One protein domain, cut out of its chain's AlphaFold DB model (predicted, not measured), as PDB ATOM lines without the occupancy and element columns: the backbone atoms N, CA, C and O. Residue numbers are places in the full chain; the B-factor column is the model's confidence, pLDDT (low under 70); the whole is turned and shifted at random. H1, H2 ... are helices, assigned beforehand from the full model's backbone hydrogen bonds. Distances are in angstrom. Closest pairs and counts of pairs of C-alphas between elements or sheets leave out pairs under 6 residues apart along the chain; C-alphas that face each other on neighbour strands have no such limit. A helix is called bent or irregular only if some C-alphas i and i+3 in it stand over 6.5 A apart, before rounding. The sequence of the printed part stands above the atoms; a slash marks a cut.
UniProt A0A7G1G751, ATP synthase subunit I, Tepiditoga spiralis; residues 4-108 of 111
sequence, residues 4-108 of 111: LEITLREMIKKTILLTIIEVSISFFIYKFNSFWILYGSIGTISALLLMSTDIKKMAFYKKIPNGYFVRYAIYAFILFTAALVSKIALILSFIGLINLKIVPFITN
ATOM      1  N   LEU A   4     175.800 166.987 168.401       82.38
ATOM      2  CA  LEU A   4     174.552 167.164 169.158       82.38
ATOM      3  C   LEU A   4     174.722 167.946 170.470       82.38
ATOM      4  O   LEU A   4     173.895 168.799 170.782       82.38
ATOM      5  N   GLU A   5     175.780 167.690 171.244       80.31
ATOM      6  CA  GLU A   5     176.048 168.442 172.479       80.31
ATOM      7  C   GLU A   5     176.379 169.912 172.198       80.31
ATOM      8  O   GLU A   5     175.994 170.787 172.976       80.31
ATOM      9  N   ILE A   6     177.086 170.186 171.098       85.25
ATOM     10  CA  ILE A   6     177.393 171.551 170.655       85.25
ATOM     11  C   ILE A   6     176.093 172.260 170.272       85.25
ATOM     12  O   ILE A   6     175.807 173.324 170.822       85.25
ATOM     13  N   THR A   7     175.260 171.628 169.440       88.44
ATOM     14  CA  THR A   7     173.949 172.165 169.050       88.44
ATOM     15  C   THR A   7     173.076 172.450 170.269       88.44
ATOM     16  O   THR A   7     172.538 173.543 170.384       88.44
ATOM     17  N   LEU A   8     172.985 171.538 171.241       89.31
ATOM     18  CA  LEU A   8     172.195 171.763 172.458       89.31
ATOM     19  C   LEU A   8     172.699 172.943 173.296       89.31
ATOM     20  O   LEU A   8     171.895 173.701 173.837       89.31
ATOM     21  N   ARG A   9     174.020 173.141 173.404       88.69
ATOM     22  CA  ARG A   9     174.560 174.324 174.094       88.69
ATOM     23  C   ARG A   9     174.237 175.611 173.349       88.69
ATOM     24  O   ARG A   9     173.925 176.611 173.993       88.69
ATOM     25  N   GLU A  10     174.301 175.601 172.022       91.69
ATOM     26  CA  GLU A  10     173.866 176.742 171.216       91.69
ATOM     27  C   GLU A  10     172.375 177.018 171.401       91.69
ATOM     28  O   GLU A  10     172.000 178.167 171.618       91.69
ATOM     29  N   MET A  11     171.543 175.976 171.428       93.50
ATOM     30  CA  MET A  11     170.117 176.101 171.709       93.50
ATOM     31  C   MET A  11     169.871 176.756 173.071       93.50
ATOM     32  O   MET A  11     169.086 177.693 173.163       93.50
ATOM     33  N   ILE A  12     170.578 176.339 174.127       93.62
ATOM     34  CA  ILE A  12     170.460 176.968 175.452       93.62
ATOM     35  C   ILE A  12     170.848 178.452 175.383       93.62
ATOM     36  O   ILE A  12     170.099 179.299 175.864       93.62
ATOM     37  N   LYS A  13     171.968 178.795 174.732       93.38
ATOM     38  CA  LYS A  13     172.388 180.199 174.562       93.38
ATOM     39  C   LYS A  13     171.339 181.027 173.817       93.38
ATOM     40  O   LYS A  13     171.013 182.128 174.253       93.38
ATOM     41  N   LYS A  14     170.783 180.500 172.722       94.56
ATOM     42  CA  LYS A  14     169.733 181.180 171.949       94.56
ATOM     43  C   LYS A  14     168.424 181.285 172.725       94.56
ATOM     44  O   LYS A  14     167.763 182.309 172.628       94.56
ATOM     45  N   THR A  15     168.087 180.284 173.538       95.38
ATOM     46  CA  THR A  15     166.936 180.331 174.454       95.38
ATOM     47  C   THR A  15     167.091 181.477 175.446       95.38
ATOM     48  O   THR A  15     166.158 182.252 175.627       95.38
ATOM     49  N   ILE A  16     168.272 181.622 176.058       94.81
ATOM     50  CA  ILE A  16     168.563 182.720 176.992       94.81
ATOM     51  C   ILE A  16     168.422 184.070 176.281       94.81
ATOM     52  O   ILE A  16     167.744 184.958 176.791       94.81
ATOM     53  N   LEU A  17     169.000 184.207 175.084       94.94
ATOM     54  CA  LEU A  17     168.907 185.434 174.293       94.94
ATOM     55  C   LEU A  17     167.453 185.790 173.940       94.94
ATOM     56  O   LEU A  17     167.036 186.923 174.164       94.94
ATOM     57  N   LEU A  18     166.677 184.827 173.432       95.19
ATOM     58  CA  LEU A  18     165.253 185.011 173.127       95.19
ATOM     59  C   LEU A  18     164.469 185.414 174.366       95.19
ATOM     60  O   LEU A  18     163.717 186.376 174.321       95.19
ATOM     61  N   THR A  19     164.714 184.743 175.487       96.38
ATOM     62  CA  THR A  19     164.035 185.036 176.750       96.38
ATOM     63  C   THR A  19     164.290 186.475 177.197       96.38
ATOM     64  O   THR A  19     163.363 187.157 177.622       96.38
ATOM     65  N   ILE A  20     165.528 186.971 177.081       96.31
ATOM     66  CA  ILE A  20     165.858 188.367 177.409       96.31
ATOM     67  C   ILE A  20     165.066 189.327 176.512       96.31
ATOM     68  O   ILE A  20     164.502 190.303 177.010       96.31
ATOM     69  N   ILE A  21     164.990 189.042 175.211       95.69
ATOM     70  CA  ILE A  21     164.239 189.855 174.245       95.69
ATOM     71  C   ILE A  21     162.739 189.836 174.576       95.69
ATOM     72  O   ILE A  21     162.121 190.892 174.690       95.69
ATOM     73  N   GLU A  22     162.161 188.656 174.792       95.19
ATOM     74  CA  GLU A  22     160.742 188.466 175.106       95.19
ATOM     75  C   GLU A  22     160.338 189.153 176.411       95.19
ATOM     76  O   GLU A  22     159.310 189.831 176.452       95.19
ATOM     77  N   VAL A  23     161.154 189.025 177.463       96.62
ATOM     78  CA  VAL A  23     160.940 189.712 178.745       96.62
ATOM     79  C   VAL A  23     161.025 191.219 178.560       96.62
ATOM     80  O   VAL A  23     160.149 191.922 179.058       96.62
ATOM     81  N   SER A  24     162.021 191.714 177.820       95.75
ATOM     82  CA  SER A  24     162.203 193.151 177.577       95.75
ATOM     83  C   SER A  24     161.008 193.750 176.839       95.75
ATOM     84  O   SER A  24     160.456 194.754 177.279       95.75
ATOM     85  N   ILE A  25     160.551 193.104 175.761       95.38
ATOM     86  CA  ILE A  25     159.378 193.542 174.992       95.38
ATOM     87  C   ILE A  25     158.116 193.467 175.858       95.38
ATOM     88  O   ILE A  25     157.345 194.423 175.938       95.38
ATOM     89  N   SER A  26     157.918 192.349 176.553       94.19
ATOM     90  CA  SER A  26     156.717 192.123 177.359       94.19
ATOM     91  C   SER A  26     156.664 193.004 178.603       94.19
ATOM     92  O   SER A  26     155.574 193.259 179.112       94.19
ATOM     93  N   PHE A  27     157.803 193.500 179.094       95.31
ATOM     94  CA  PHE A  27     157.863 194.400 180.245       95.31
ATOM     95  C   PHE A  27     157.142 195.727 179.977       95.31
ATOM     96  O   PHE A  27     156.448 196.225 180.861       95.31
ATOM     97  N   PHE A  28     157.209 196.260 178.751       94.56
ATOM     98  CA  PHE A  28     156.509 197.501 178.390       94.56
ATOM     99  C   PHE A  28     154.980 197.378 178.468       94.56
ATOM    100  O   PHE A  28     154.301 198.369 178.729       94.56
ATOM    101  N   ILE A  29     154.437 196.172 178.277       94.50
ATOM    102  CA  ILE A  29     152.989 195.915 178.236       94.50
ATOM    103  C   ILE A  29     152.495 195.370 179.582       94.50
ATOM    104  O   ILE A  29     151.525 195.865 180.153       94.50
ATOM    105  N   TYR A  30     153.175 194.351 180.107       92.69
ATOM    106  CA  TYR A  30     152.731 193.556 181.253       92.69
ATOM    107  C   TYR A  30     153.487 193.873 182.554       92.69
ATOM    108  O   TYR A  30     153.162 193.303 183.600       92.69
ATOM    109  N   LYS A  31     154.462 194.796 182.525       94.19
ATOM    110  CA  LYS A  31     155.292 195.197 183.677       94.19
ATOM    111  C   LYS A  31     155.926 193.971 184.345       94.19
ATOM    112  O   LYS A  31     156.422 193.086 183.658       94.19
ATOM    113  N   PHE A  32     155.862 193.876 185.673       92.38
ATOM    114  CA  PHE A  32     156.408 192.765 186.458       92.38
ATOM    115  C   PHE A  32     155.838 191.388 186.094       92.38
ATOM    116  O   PHE A  32     156.501 190.382 186.340       92.38
ATOM    117  N   ASN A  33     154.659 191.307 185.467       93.19
ATOM    118  CA  ASN A  33     154.150 190.015 185.011       93.19
ATOM    119  C   ASN A  33     155.019 189.414 183.897       93.19
ATOM    120  O   ASN A  33     155.012 188.198 183.740       93.19
ATOM    121  N   SER A  34     155.810 190.209 183.163       94.25
ATOM    122  CA  SER A  34     156.708 189.693 182.118       94.25
ATOM    123  C   SER A  34     157.732 188.682 182.644       94.25
ATOM    124  O   SER A  34     158.183 187.824 181.887       94.25
ATOM    125  N   PHE A  35     158.039 188.694 183.944       95.00
ATOM    126  CA  PHE A  35     158.921 187.706 184.563       95.00
ATOM    127  C   PHE A  35     158.353 186.278 184.552       95.00
ATOM    128  O   PHE A  35     159.120 185.324 184.653       95.00
ATOM    129  N   TRP A  36     157.051 186.091 184.313       96.81
ATOM    130  CA  TRP A  36     156.476 184.761 184.072       96.81
ATOM    131  C   TRP A  36     157.018 184.090 182.803       96.81
ATOM    132  O   TRP A  36     157.002 182.860 182.720       96.81
ATOM    133  N   ILE A  37     157.570 184.859 181.857       96.94
ATOM    134  CA  ILE A  37     158.309 184.317 180.707       96.94
ATOM    135  C   ILE A  37     159.581 183.611 181.185       96.94
ATOM    136  O   ILE A  37     159.855 182.503 180.733       96.94
ATOM    137  N   LEU A  38     160.311 184.180 182.159       96.25
ATOM    138  CA  LEU A  38     161.486 183.524 182.751       96.25
ATOM    139  C   LEU A  38     161.115 182.164 183.341       96.25
ATOM    140  O   LEU A  38     161.837 181.192 183.139       96.25
ATOM    141  N   TYR A  39     159.975 182.088 184.030       96.00
ATOM    142  CA  TYR A  39     159.486 180.842 184.613       96.00
ATOM    143  C   TYR A  39     159.240 179.761 183.547       96.00
ATOM    144  O   TYR A  39     159.699 178.627 183.692       96.00
ATOM    145  N   GLY A  40     158.617 180.134 182.424       96.12
ATOM    146  CA  GLY A  40     158.478 179.259 181.256       96.12
ATOM    147  C   GLY A  40     159.821 178.842 180.652       96.12
ATOM    148  O   GLY A  40     160.063 177.661 180.395       96.12
ATOM    149  N   SER A  41     160.733 179.798 180.481       96.25
ATOM    150  CA  SER A  41     162.058 179.565 179.904       96.25
ATOM    151  C   SER A  41     162.954 178.679 180.769       96.25
ATOM    152  O   SER A  41     163.753 177.917 180.221       96.25
ATOM    153  N   ILE A  42     162.799 178.695 182.099       95.56
ATOM    154  CA  ILE A  42     163.443 177.716 182.991       95.56
ATOM    155  C   ILE A  42     163.015 176.299 182.594       95.56
ATOM    156  O   ILE A  42     163.869 175.434 182.414       95.56
ATOM    157  N   GLY A  43     161.720 176.079 182.350       94.50
ATOM    158  CA  GLY A  43     161.201 174.809 181.837       94.50
ATOM    159  C   GLY A  43     161.833 174.380 180.517       94.50
ATOM    160  O   GLY A  43     162.234 173.223 180.364       94.50
ATOM    161  N   THR A  44     161.978 175.320 179.580       94.69
ATOM    162  CA  THR A  44     162.658 175.087 178.297       94.69
ATOM    163  C   THR A  44     164.111 174.658 178.501       94.69
ATOM    164  O   THR A  44     164.543 173.655 177.931       94.69
ATOM    165  N   ILE A  45     164.871 175.363 179.342       94.38
ATOM    166  CA  ILE A  45     166.282 175.048 179.605       94.38
ATOM    167  C   ILE A  45     166.415 173.687 180.295       94.38
ATOM    168  O   ILE A  45     167.205 172.851 179.849       94.38
ATOM    169  N   SER A  46     165.615 173.417 181.330       93.75
ATOM    170  CA  SER A  46     165.584 172.117 182.011       93.75
ATOM    171  C   SER A  46     165.278 170.981 181.037       93.75
ATOM    172  O   SER A  46     165.920 169.930 181.078       93.75
ATOM    173  N   ALA A  47     164.351 171.195 180.104       92.56
ATOM    174  CA  ALA A  47     164.040 170.216 179.079       92.56
ATOM    175  C   ALA A  47     165.184 169.964 178.093       92.56
ATOM    176  O   ALA A  47     165.436 168.807 177.755       92.56
ATOM    177  N   LEU A  48     165.890 171.006 177.650       91.88
ATOM    178  CA  LEU A  48     167.064 170.859 176.784       91.88
ATOM    179  C   LEU A  48     168.191 170.090 177.489       91.88
ATOM    180  O   LEU A  48     168.838 169.236 176.881       91.88
ATOM    181  N   LEU A  49     168.388 170.330 178.788       90.38
ATOM    182  CA  LEU A  49     169.347 169.577 179.601       90.38
ATOM    183  C   LEU A  49     168.952 168.101 179.724       90.38
ATOM    184  O   LEU A  49     169.789 167.224 179.506       90.38
ATOM    185  N   LEU A  50     167.675 167.811 179.991       89.94
ATOM    186  CA  LEU A  50     167.168 166.436 180.012       89.94
ATOM    187  C   LEU A  50     167.338 165.757 178.648       89.94
ATOM    188  O   LEU A  50     167.807 164.622 178.579       89.94
ATOM    189  N   MET A  51     167.046 166.466 177.555       88.12
ATOM    190  CA  MET A  51     167.245 165.963 176.195       88.12
ATOM    191  C   MET A  51     168.706 165.579 175.930       88.12
ATOM    192  O   MET A  51     168.958 164.524 175.353       88.12
ATOM    193  N   SER A  52     169.670 166.362 176.425       84.62
ATOM    194  CA  SER A  52     171.099 166.021 176.354       84.62
ATOM    195  C   SER A  52     171.412 164.674 177.012       84.62
ATOM    196  O   SER A  52     172.136 163.847 176.453       84.62
ATOM    197  N   THR A  53     170.838 164.419 178.191       83.69
ATOM    198  CA  THR A  53     171.042 163.153 178.909       83.69
ATOM    199  C   THR A  53     170.362 161.970 178.226       83.69
ATOM    200  O   THR A  53     170.935 160.881 178.166       83.69
ATOM    201  N   ASP A  54     169.180 162.189 177.654       84.69
ATOM    202  CA  ASP A  54     168.433 161.176 176.914       84.69
ATOM    203  C   ASP A  54     169.138 160.774 175.618       84.69
ATOM    204  O   ASP A  54     169.253 159.584 175.345       84.69
ATOM    205  N   ILE A  55     169.674 161.736 174.857       81.50
ATOM    206  CA  ILE A  55     170.431 161.468 173.623       81.50
ATOM    207  C   ILE A  55     171.632 160.565 173.914       81.50
ATOM    208  O   ILE A  55     171.875 159.601 173.189       81.50
ATOM    209  N   LYS A  56     172.355 160.831 175.010       78.12
ATOM    210  CA  LYS A  56     173.474 159.978 175.434       78.12
ATOM    211  C   LYS A  56     173.010 158.563 175.737       78.12
ATOM    212  O   LYS A  56     173.647 157.618 175.296       78.12
ATOM    213  N   LYS A  57     171.902 158.404 176.464       79.19
ATOM    214  CA  LYS A  57     171.366 157.083 176.828       79.19
ATOM    215  C   LYS A  57     170.831 156.322 175.617       79.19
ATOM    216  O   LYS A  57     171.068 155.124 175.524       79.19
ATOM    217  N   MET A  58     170.172 157.005 174.682       75.94
ATOM    218  CA  MET A  58     169.649 156.408 173.449       75.94
ATOM    219  C   MET A  58     170.753 155.875 172.530       75.94
ATOM    220  O   MET A  58     170.533 154.887 171.837       75.94
ATOM    221  N   ALA A  59     171.948 156.476 172.558       72.06
ATOM    222  CA  ALA A  59     173.102 155.951 171.828       72.06
ATOM    223  C   ALA A  59     173.535 154.551 172.315       72.06
ATOM    224  O   ALA A  59     174.113 153.795 171.542       72.06
ATOM    225  N   PHE A  60     173.227 154.193 173.570       72.06
ATOM    226  CA  PHE A  60     173.576 152.900 174.171       72.06
ATOM    227  C   PHE A  60     172.372 151.956 174.360       72.06
ATOM    228  O   PHE A  60     172.545 150.742 174.349       72.06
ATOM    229  N   TYR A  61     171.149 152.482 174.508       69.38
ATOM    230  CA  TYR A  61     169.939 151.703 174.796       69.38
ATOM    231  C   TYR A  61     168.765 152.116 173.891       69.38
ATOM    232  O   TYR A  61     168.337 153.264 173.908       69.38
ATOM    233  N   LYS A  62     168.154 151.161 173.169       67.19
ATOM    234  CA  LYS A  62     166.993 151.385 172.269       67.19
ATOM    235  C   LYS A  62     165.640 151.622 172.976       67.19
ATOM    236  O   LYS A  62     164.599 151.597 172.325       67.19
ATOM    237  N   LYS A  63     165.611 151.815 174.298       68.69
ATOM    238  CA  LYS A  63     164.362 152.071 175.044       68.69
ATOM    239  C   LYS A  63     164.068 153.569 175.111       68.69
ATOM    240  O   LYS A  63     164.991 154.377 175.155       68.69
ATOM    241  N   ILE A  64     162.782 153.923 175.171       67.06
ATOM    242  CA  ILE A  64     162.354 155.305 175.423       67.06
ATOM    243  C   ILE A  64     162.903 155.715 176.798       67.06
ATOM    244  O   ILE A  64     162.570 155.078 177.798       67.06
ATOM    245  N   PRO A  65     163.760 156.741 176.875       71.19
ATOM    246  CA  PRO A  65     164.323 157.174 178.134       71.19
ATOM    247  C   PRO A  65     163.254 157.908 178.947       71.19
ATOM    248  O   PRO A  65     162.507 158.736 178.423       71.19
ATOM    249  N   ASN A  66     163.216 157.640 180.255       76.81
ATOM    250  CA  ASN A  66     162.267 158.264 181.184       76.81
ATOM    251  C   ASN A  66     162.308 159.802 181.151       76.81
ATOM    252  O   ASN A  66     161.308 160.443 181.467       76.81
ATOM    253  N   GLY A  67     163.429 160.401 180.728       79.75
ATOM    254  CA  GLY A  67     163.563 161.848 180.563       79.75
ATOM    255  C   GLY A  67     162.550 162.448 179.584       79.75
ATOM    256  O   GLY A  67     162.161 163.601 179.763       79.75
ATOM    257  N   TYR A  68     162.023 161.662 178.635       82.06
ATOM    258  CA  TYR A  68     160.911 162.084 177.783       82.06
ATOM    259  C   TYR A  68     159.671 162.436 178.610       82.06
ATOM    260  O   TYR A  68     159.188 163.559 178.514       82.06
ATOM    261  N   PHE A  69     159.200 161.531 179.471       87.19
ATOM    262  CA  PHE A  69     158.017 161.768 180.306       87.19
ATOM    263  C   PHE A  69     158.243 162.886 181.328       87.19
ATOM    264  O   PHE A  69     157.360 163.715 181.543       87.19
ATOM    265  N   VAL A  70     159.450 162.965 181.898       89.38
ATOM    266  CA  VAL A  70     159.816 164.024 182.851       89.38
ATOM    267  C   VAL A  70     159.714 165.412 182.211       89.38
ATOM    268  O   VAL A  70     159.229 166.336 182.855       89.38
ATOM    269  N   ARG A  71     160.088 165.573 180.934       90.38
ATOM    270  CA  ARG A  71     159.923 166.854 180.222       90.38
ATOM    271  C   ARG A  71     158.465 167.310 180.175       90.38
ATOM    272  O   ARG A  71     158.185 168.458 180.499       90.38
ATOM    273  N   TYR A  72     157.537 166.416 179.828       91.12
ATOM    274  CA  TYR A  72     156.109 166.759 179.794       91.12
ATOM    275  C   TYR A  72     155.550 167.050 181.183       91.12
ATOM    276  O   TYR A  72     154.763 167.982 181.325       91.12
ATOM    277  N   ALA A  73     155.998 166.316 182.205       93.56
ATOM    278  CA  ALA A  73     155.641 166.609 183.587       93.56
ATOM    279  C   ALA A  73     156.110 168.014 184.008       93.56
ATOM    280  O   ALA A  73     155.341 168.749 184.619       93.56
ATOM    281  N   ILE A  74     157.322 168.428 183.615       93.81
ATOM    282  CA  ILE A  74     157.835 169.785 183.868       93.81
ATOM    283  C   ILE A  74     156.961 170.841 183.180       93.81
ATOM    284  O   ILE A  74     156.599 171.828 183.815       93.81
ATOM    285  N   TYR A  75     156.589 170.647 181.910       94.38
ATOM    286  CA  TYR A  75     155.739 171.612 181.200       94.38
ATOM    287  C   TYR A  75     154.357 171.724 181.833       94.38
ATOM    288  O   TYR A  75     153.864 172.831 182.038       94.38
ATOM    289  N   ALA A  76     153.747 170.582 182.162       95.31
ATOM    290  CA  ALA A  76     152.452 170.541 182.819       95.31
ATOM    291  C   ALA A  76     152.513 171.243 184.178       95.31
ATOM    292  O   ALA A  76     151.651 172.062 184.470       95.31
ATOM    293  N   PHE A  77     153.559 170.986 184.969       96.44
ATOM    294  CA  PHE A  77     153.760 171.630 186.263       96.44
ATOM    295  C   PHE A  77     153.893 173.150 186.133       96.44
ATOM    296  O   PHE A  77     153.177 173.873 186.815       96.44
ATOM    297  N   ILE A  78     154.743 173.634 185.222       96.50
ATOM    298  CA  ILE A  78     154.952 175.070 184.983       96.50
ATOM    299  C   ILE A  78     153.660 175.762 184.542       96.50
ATOM    300  O   ILE A  78     153.326 176.835 185.038       96.50
ATOM    301  N   LEU A  79     152.919 175.162 183.608       97.12
ATOM    302  CA  LEU A  79     151.660 175.739 183.138       97.12
ATOM    303  C   LEU A  79     150.588 175.695 184.227       97.12
ATOM    304  O   LEU A  79     149.841 176.656 184.382       97.12
ATOM    305  N   PHE A  80     150.528 174.613 185.002       97.44
ATOM    306  CA  PHE A  80     149.570 174.467 186.089       97.44
ATOM    307  C   PHE A  80     149.800 175.512 187.185       97.44
ATOM    308  O   PHE A  80     148.872 176.229 187.547       97.44
ATOM    309  N   THR A  81     151.035 175.668 187.669       97.25
ATOM    310  CA  THR A  81     151.356 176.672 188.696       97.25
ATOM    311  C   THR A  81     151.148 178.097 188.186       97.25
ATOM    312  O   THR A  81     150.613 178.926 188.918       97.25
ATOM    313  N   ALA A  82     151.476 178.385 186.923       96.38
ATOM    314  CA  ALA A  82     151.200 179.686 186.317       96.38
ATOM    315  C   ALA A  82     149.686 179.961 186.188       96.38
ATOM    316  O   ALA A  82     149.238 181.080 186.450       96.38
ATOM    317  N   ALA A  83     148.887 178.943 185.844       97.25
ATOM    318  CA  ALA A  83     147.428 179.045 185.759       97.25
ATOM    319  C   ALA A  83     146.771 179.342 187.113       97.25
ATOM    320  O   ALA A  83     145.798 180.093 187.152       97.25
ATOM    321  N   LEU A  84     147.315 178.800 188.209       97.12
ATOM    322  CA  LEU A  84     146.843 179.096 189.566       97.12
ATOM    323  C   LEU A  84     147.057 180.563 189.961       97.12
ATOM    324  O   LEU A  84     146.322 181.074 190.801       97.12
ATOM    325  N   VAL A  85     148.040 181.246 189.366       96.44
ATOM    326  CA  VAL A  85     148.304 182.661 189.650       96.44
ATOM    327  C   VAL A  85     147.401 183.572 188.827       96.44
ATOM    328  O   VAL A  85     146.716 184.423 189.385       96.44
ATOM    329  N   SER A  86     147.416 183.453 187.494       96.12
ATOM    330  CA  SER A  86     146.517 184.221 186.622       96.12
ATOM    331  C   SER A  86     146.553 183.742 185.170       96.12
ATOM    332  O   SER A  86     147.518 183.133 184.707       96.12
ATOM    333  N   LYS A  87     145.540 184.138 184.386       96.25
ATOM    334  CA  LYS A  87     145.528 183.930 182.927       96.25
ATOM    335  C   LYS A  87     146.731 184.584 182.230       96.25
ATOM    336  O   LYS A  87     147.257 184.023 181.274       96.25
ATOM    337  N   ILE A  88     147.172 185.753 182.700       96.06
ATOM    338  CA  ILE A  88     148.328 186.463 182.132       96.06
ATOM    339  C   ILE A  88     149.615 185.682 182.418       96.06
ATOM    340  O   ILE A  88     150.391 185.444 181.499       96.06
ATOM    341  N   ALA A  89     149.806 185.224 183.660       96.50
ATOM    342  CA  ALA A  89     150.946 184.392 184.042       96.50
ATOM    343  C   ALA A  89     151.018 183.111 183.196       96.50
ATOM    344  O   ALA A  89     152.071 182.805 182.644       96.50
ATOM    345  N   LEU A  90     149.885 182.423 183.009       97.44
ATOM    346  CA  LEU A  90     149.789 181.244 182.145       97.44
ATOM    347  C   LEU A  90     150.265 181.527 180.714       97.44
ATOM    348  O   LEU A  90     151.091 180.786 180.185       97.44
ATOM    349  N   ILE A  91     149.761 182.595 180.089       97.12
ATOM    350  CA  ILE A  91     150.120 182.955 178.709       97.12
ATOM    351  C   ILE A  91     151.612 183.296 178.612       97.12
ATOM    352  O   ILE A  91     152.293 182.836 177.700       97.12
ATOM    353  N   LEU A  92     152.139 184.063 179.566       97.12
ATOM    354  CA  LEU A  92     153.541 184.475 179.569       97.12
ATOM    355  C   LEU A  92     154.490 183.291 179.814       97.12
ATOM    356  O   LEU A  92     155.490 183.151 179.112       97.12
ATOM    357  N   SER A  93     154.160 182.377 180.728       96.94
ATOM    358  CA  SER A  93     154.928 181.138 180.908       96.94
ATOM    359  C   SER A  93     154.833 180.208 179.700       96.94
ATOM    360  O   SER A  93     155.815 179.561 179.341       96.94
ATOM    361  N   PHE A  94     153.686 180.172 179.021       97.00
ATOM    362  CA  PHE A  94     153.542 179.434 177.771       97.00
ATOM    363  C   PHE A  94     154.443 179.988 176.657       97.00
ATOM    364  O   PHE A  94     155.074 179.201 175.953       97.00
ATOM    365  N   ILE A  95     154.575 181.315 176.539       96.00
ATOM    366  CA  ILE A  95     155.518 181.955 175.605       96.00
ATOM    367  C   ILE A  95     156.954 181.490 175.891       96.00
ATOM    368  O   ILE A  95     157.623 180.986 174.990       96.00
ATOM    369  N   GLY A  96     157.391 181.522 177.155       95.94
ATOM    370  CA  GLY A  96     158.725 181.035 177.530       95.94
ATOM    371  C   GLY A  96     158.956 179.546 177.214       95.94
ATOM    372  O   GLY A  96     160.059 179.147 176.829       95.94
ATOM    373  N   LEU A  97     157.915 178.710 177.316       96.38
ATOM    374  CA  LEU A  97     157.966 177.289 176.938       96.38
ATOM    375  C   LEU A  97     158.018 177.066 175.419       96.38
ATOM    376  O   LEU A  97     158.656 176.120 174.950       96.38
ATOM    377  N   ILE A  98     157.372 177.931 174.634       95.56
ATOM    378  CA  ILE A  98     157.374 177.855 173.167       95.56
ATOM    379  C   ILE A  98     158.792 177.971 172.595       95.56
ATOM    380  O   ILE A  98     159.071 177.364 171.555       95.56
ATOM    381  N   ASN A  99     159.710 178.654 173.287       92.81
ATOM    382  CA  ASN A  99     161.112 178.740 172.880       92.81
ATOM    383  C   ASN A  99     161.739 177.371 172.602       92.81
ATOM    384  O   ASN A  99     162.540 177.251 171.678       92.81
ATOM    385  N   LEU A 100     161.320 176.312 173.303       90.75
ATOM    386  CA  LEU A 100     161.783 174.951 173.036       90.75
ATOM    387  C   LEU A 100     161.542 174.508 171.585       90.75
ATOM    388  O   LEU A 100     162.348 173.771 171.021       90.75
ATOM    389  N   LYS A 101     160.427 174.940 170.989       88.62
ATOM    390  CA  LYS A 101     160.065 174.622 169.605       88.62
ATOM    391  C   LYS A 101     160.698 175.578 168.604       88.62
ATOM    392  O   LYS A 101     161.000 175.142 167.504       88.62
ATOM    393  N   ILE A 102     160.915 176.841 168.966       88.81
ATOM    394  CA  ILE A 102     161.464 177.869 168.065       88.81
ATOM    395  C   ILE A 102     162.984 177.736 167.918       88.81
ATOM    396  O   ILE A 102     163.532 177.768 166.815       88.81
ATOM    397  N   VAL A 103     163.679 177.562 169.039       91.19
ATOM    398  CA  VAL A 103     165.140 177.546 169.122       91.19
ATOM    399  C   VAL A 103     165.814 176.531 168.182       91.19
ATOM    400  O   VAL A 103     166.839 176.906 167.604       91.19
ATOM    401  N   PRO A 104     165.303 175.300 167.955       88.06
ATOM    402  CA  PRO A 104     165.867 174.388 166.958       88.06
ATOM    403  C   PRO A 104     165.956 175.004 165.555       88.06
ATOM    404  O   PRO A 104     166.989 174.886 164.898       88.06
ATOM    405  N   PHE A 105     164.916 175.719 165.117       85.88
ATOM    406  CA  PHE A 105     164.864 176.329 163.784       85.88
ATOM    407  C   PHE A 105     165.850 177.486 163.644       85.88
ATOM    408  O   PHE A 105     166.493 177.627 162.611       85.88
ATOM    409  N   ILE A 106     166.033 178.273 164.705       85.12
ATOM    410  CA  ILE A 106     167.006 179.375 164.722       85.12
ATOM    411  C   ILE A 106     168.435 178.838 164.885       85.12
ATOM    412  O   ILE A 106     169.404 179.467 164.457       85.12
ATOM    413  N   THR A 107     168.612 177.684 165.532       83.31
ATOM    414  CA  THR A 107     169.928 177.054 165.729       83.31
ATOM    415  C   THR A 107     170.456 176.397 164.460       83.31
ATOM    416  O   THR A 107     171.671 176.333 164.301       83.31
ATOM    417  N   ASN A 108     169.589 176.013 163.520       65.69
ATOM    418  CA  ASN A 108     169.999 175.396 162.263       65.69
ATOM    419  C   ASN A 108     170.782 176.361 161.353       65.69
ATOM    420  O   ASN A 108     170.242 177.020 160.469       65.69
TER     421      ASN A 108
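Overview. This is residues 4 to 108 of the 111 residues of the protein "ATP synthase subunit I" of Tepiditoga spiralis (UniProt A0A7G1G751). Three helical rods lie side by side in a nearly flat row, H1a, H1b and H2, and a fourth, H3, crosses one face of that row slantwise from H2 over H1b to H1a. The long helix H1 folds back on itself at residues 30 and 31 to give the first two rods, and residues 58 to 63 stick out as a loop at one end of the slab. The printed part has 105 residues with three named helices, in the order H1, H2, H3, and no named strand; the class is all helix. The whole is compact, with a radius of gyration of the C-alphas of 14.6 A, and flat, spanning 47 by 29 by 15 A.

Arrangement. H1, residues 4 to 58, was assigned as one helix by its hydrogen bonds but is bent, with C-alphas 29 and 32 9.4 A apart; its arms are H1a, residues 4 to 29, and H1b, residues 32 to 58. The arms touch, closest at the C-alphas of Phe 27 and Ser 34, 5.2 A apart, and run opposite ways at a shallow tilt of 10 degrees. H2, residues 67 to 85, touches H1b, closest at the C-alphas of Ala 47 and Arg 71, 5.4 A apart; this helical hairpin also has a shallow tilt of 10 degrees, opposite ways. H1a and H2 are apart. H3, residues 87 to 107, touches H1b with 39 pairs of C-alphas within 8 A, the closest being those of Gly 40 and Ser 93 at 4.0 A. The two run the same way at a steep tilt of 43 degrees. H3 touches residues 7 to 19 of H1a, closest at the C-alphas of Met 11 and Val 103, 5.8 A apart, at a steep tilt of 38 degrees, opposite ways. H2 and H3 form a second helical hairpin, with residues 75 to 83 touching residues 89 to 97, closest at the C-alphas of Ala 82 and Leu 90, 4.7 A apart; their shallow tilt of 33 degrees, opposite ways, is only just short of steep. H1b, H2 and H3 are an up and down bundle, each running against the one before it in the chain; the helix packing is part aligned, part crossed. O i to N i+4 pairs within hydrogen-bond range number 20 of 22 in H1a, 19 of 23 in H1b, 14 of 15 in H2 and 12 of 17 in H3.

Along the chain. H1a measures 37.1 A from C-alpha 4 at (174.552, 167.164, 169.158) to C-alpha 29, and H1b 40.8 A from C-alpha 32 at (156.408, 192.765, 186.458) to C-alpha 58. H2 measures 27.4 A. H3 measures 30.6 A and ends at C-alpha 107, (169.928, 177.054, 165.729); it has a kink of 36 degrees near residue 101, and is neither bent nor irregular, but only just: C-alphas 101 and 104 are 6.4 A apart.

Size, cuts and confidence. The two C-alphas farthest apart, those of Phe 28 and Phe 60, are 47.9 A apart. The link from H1 to H2 has 8 residues and is short, and the link from H2 to H3, 1 residue, is tight. The printed part has no cut. Its mean pLDDT is 90.4, with residues 61 to 64 and residue 108 under 70.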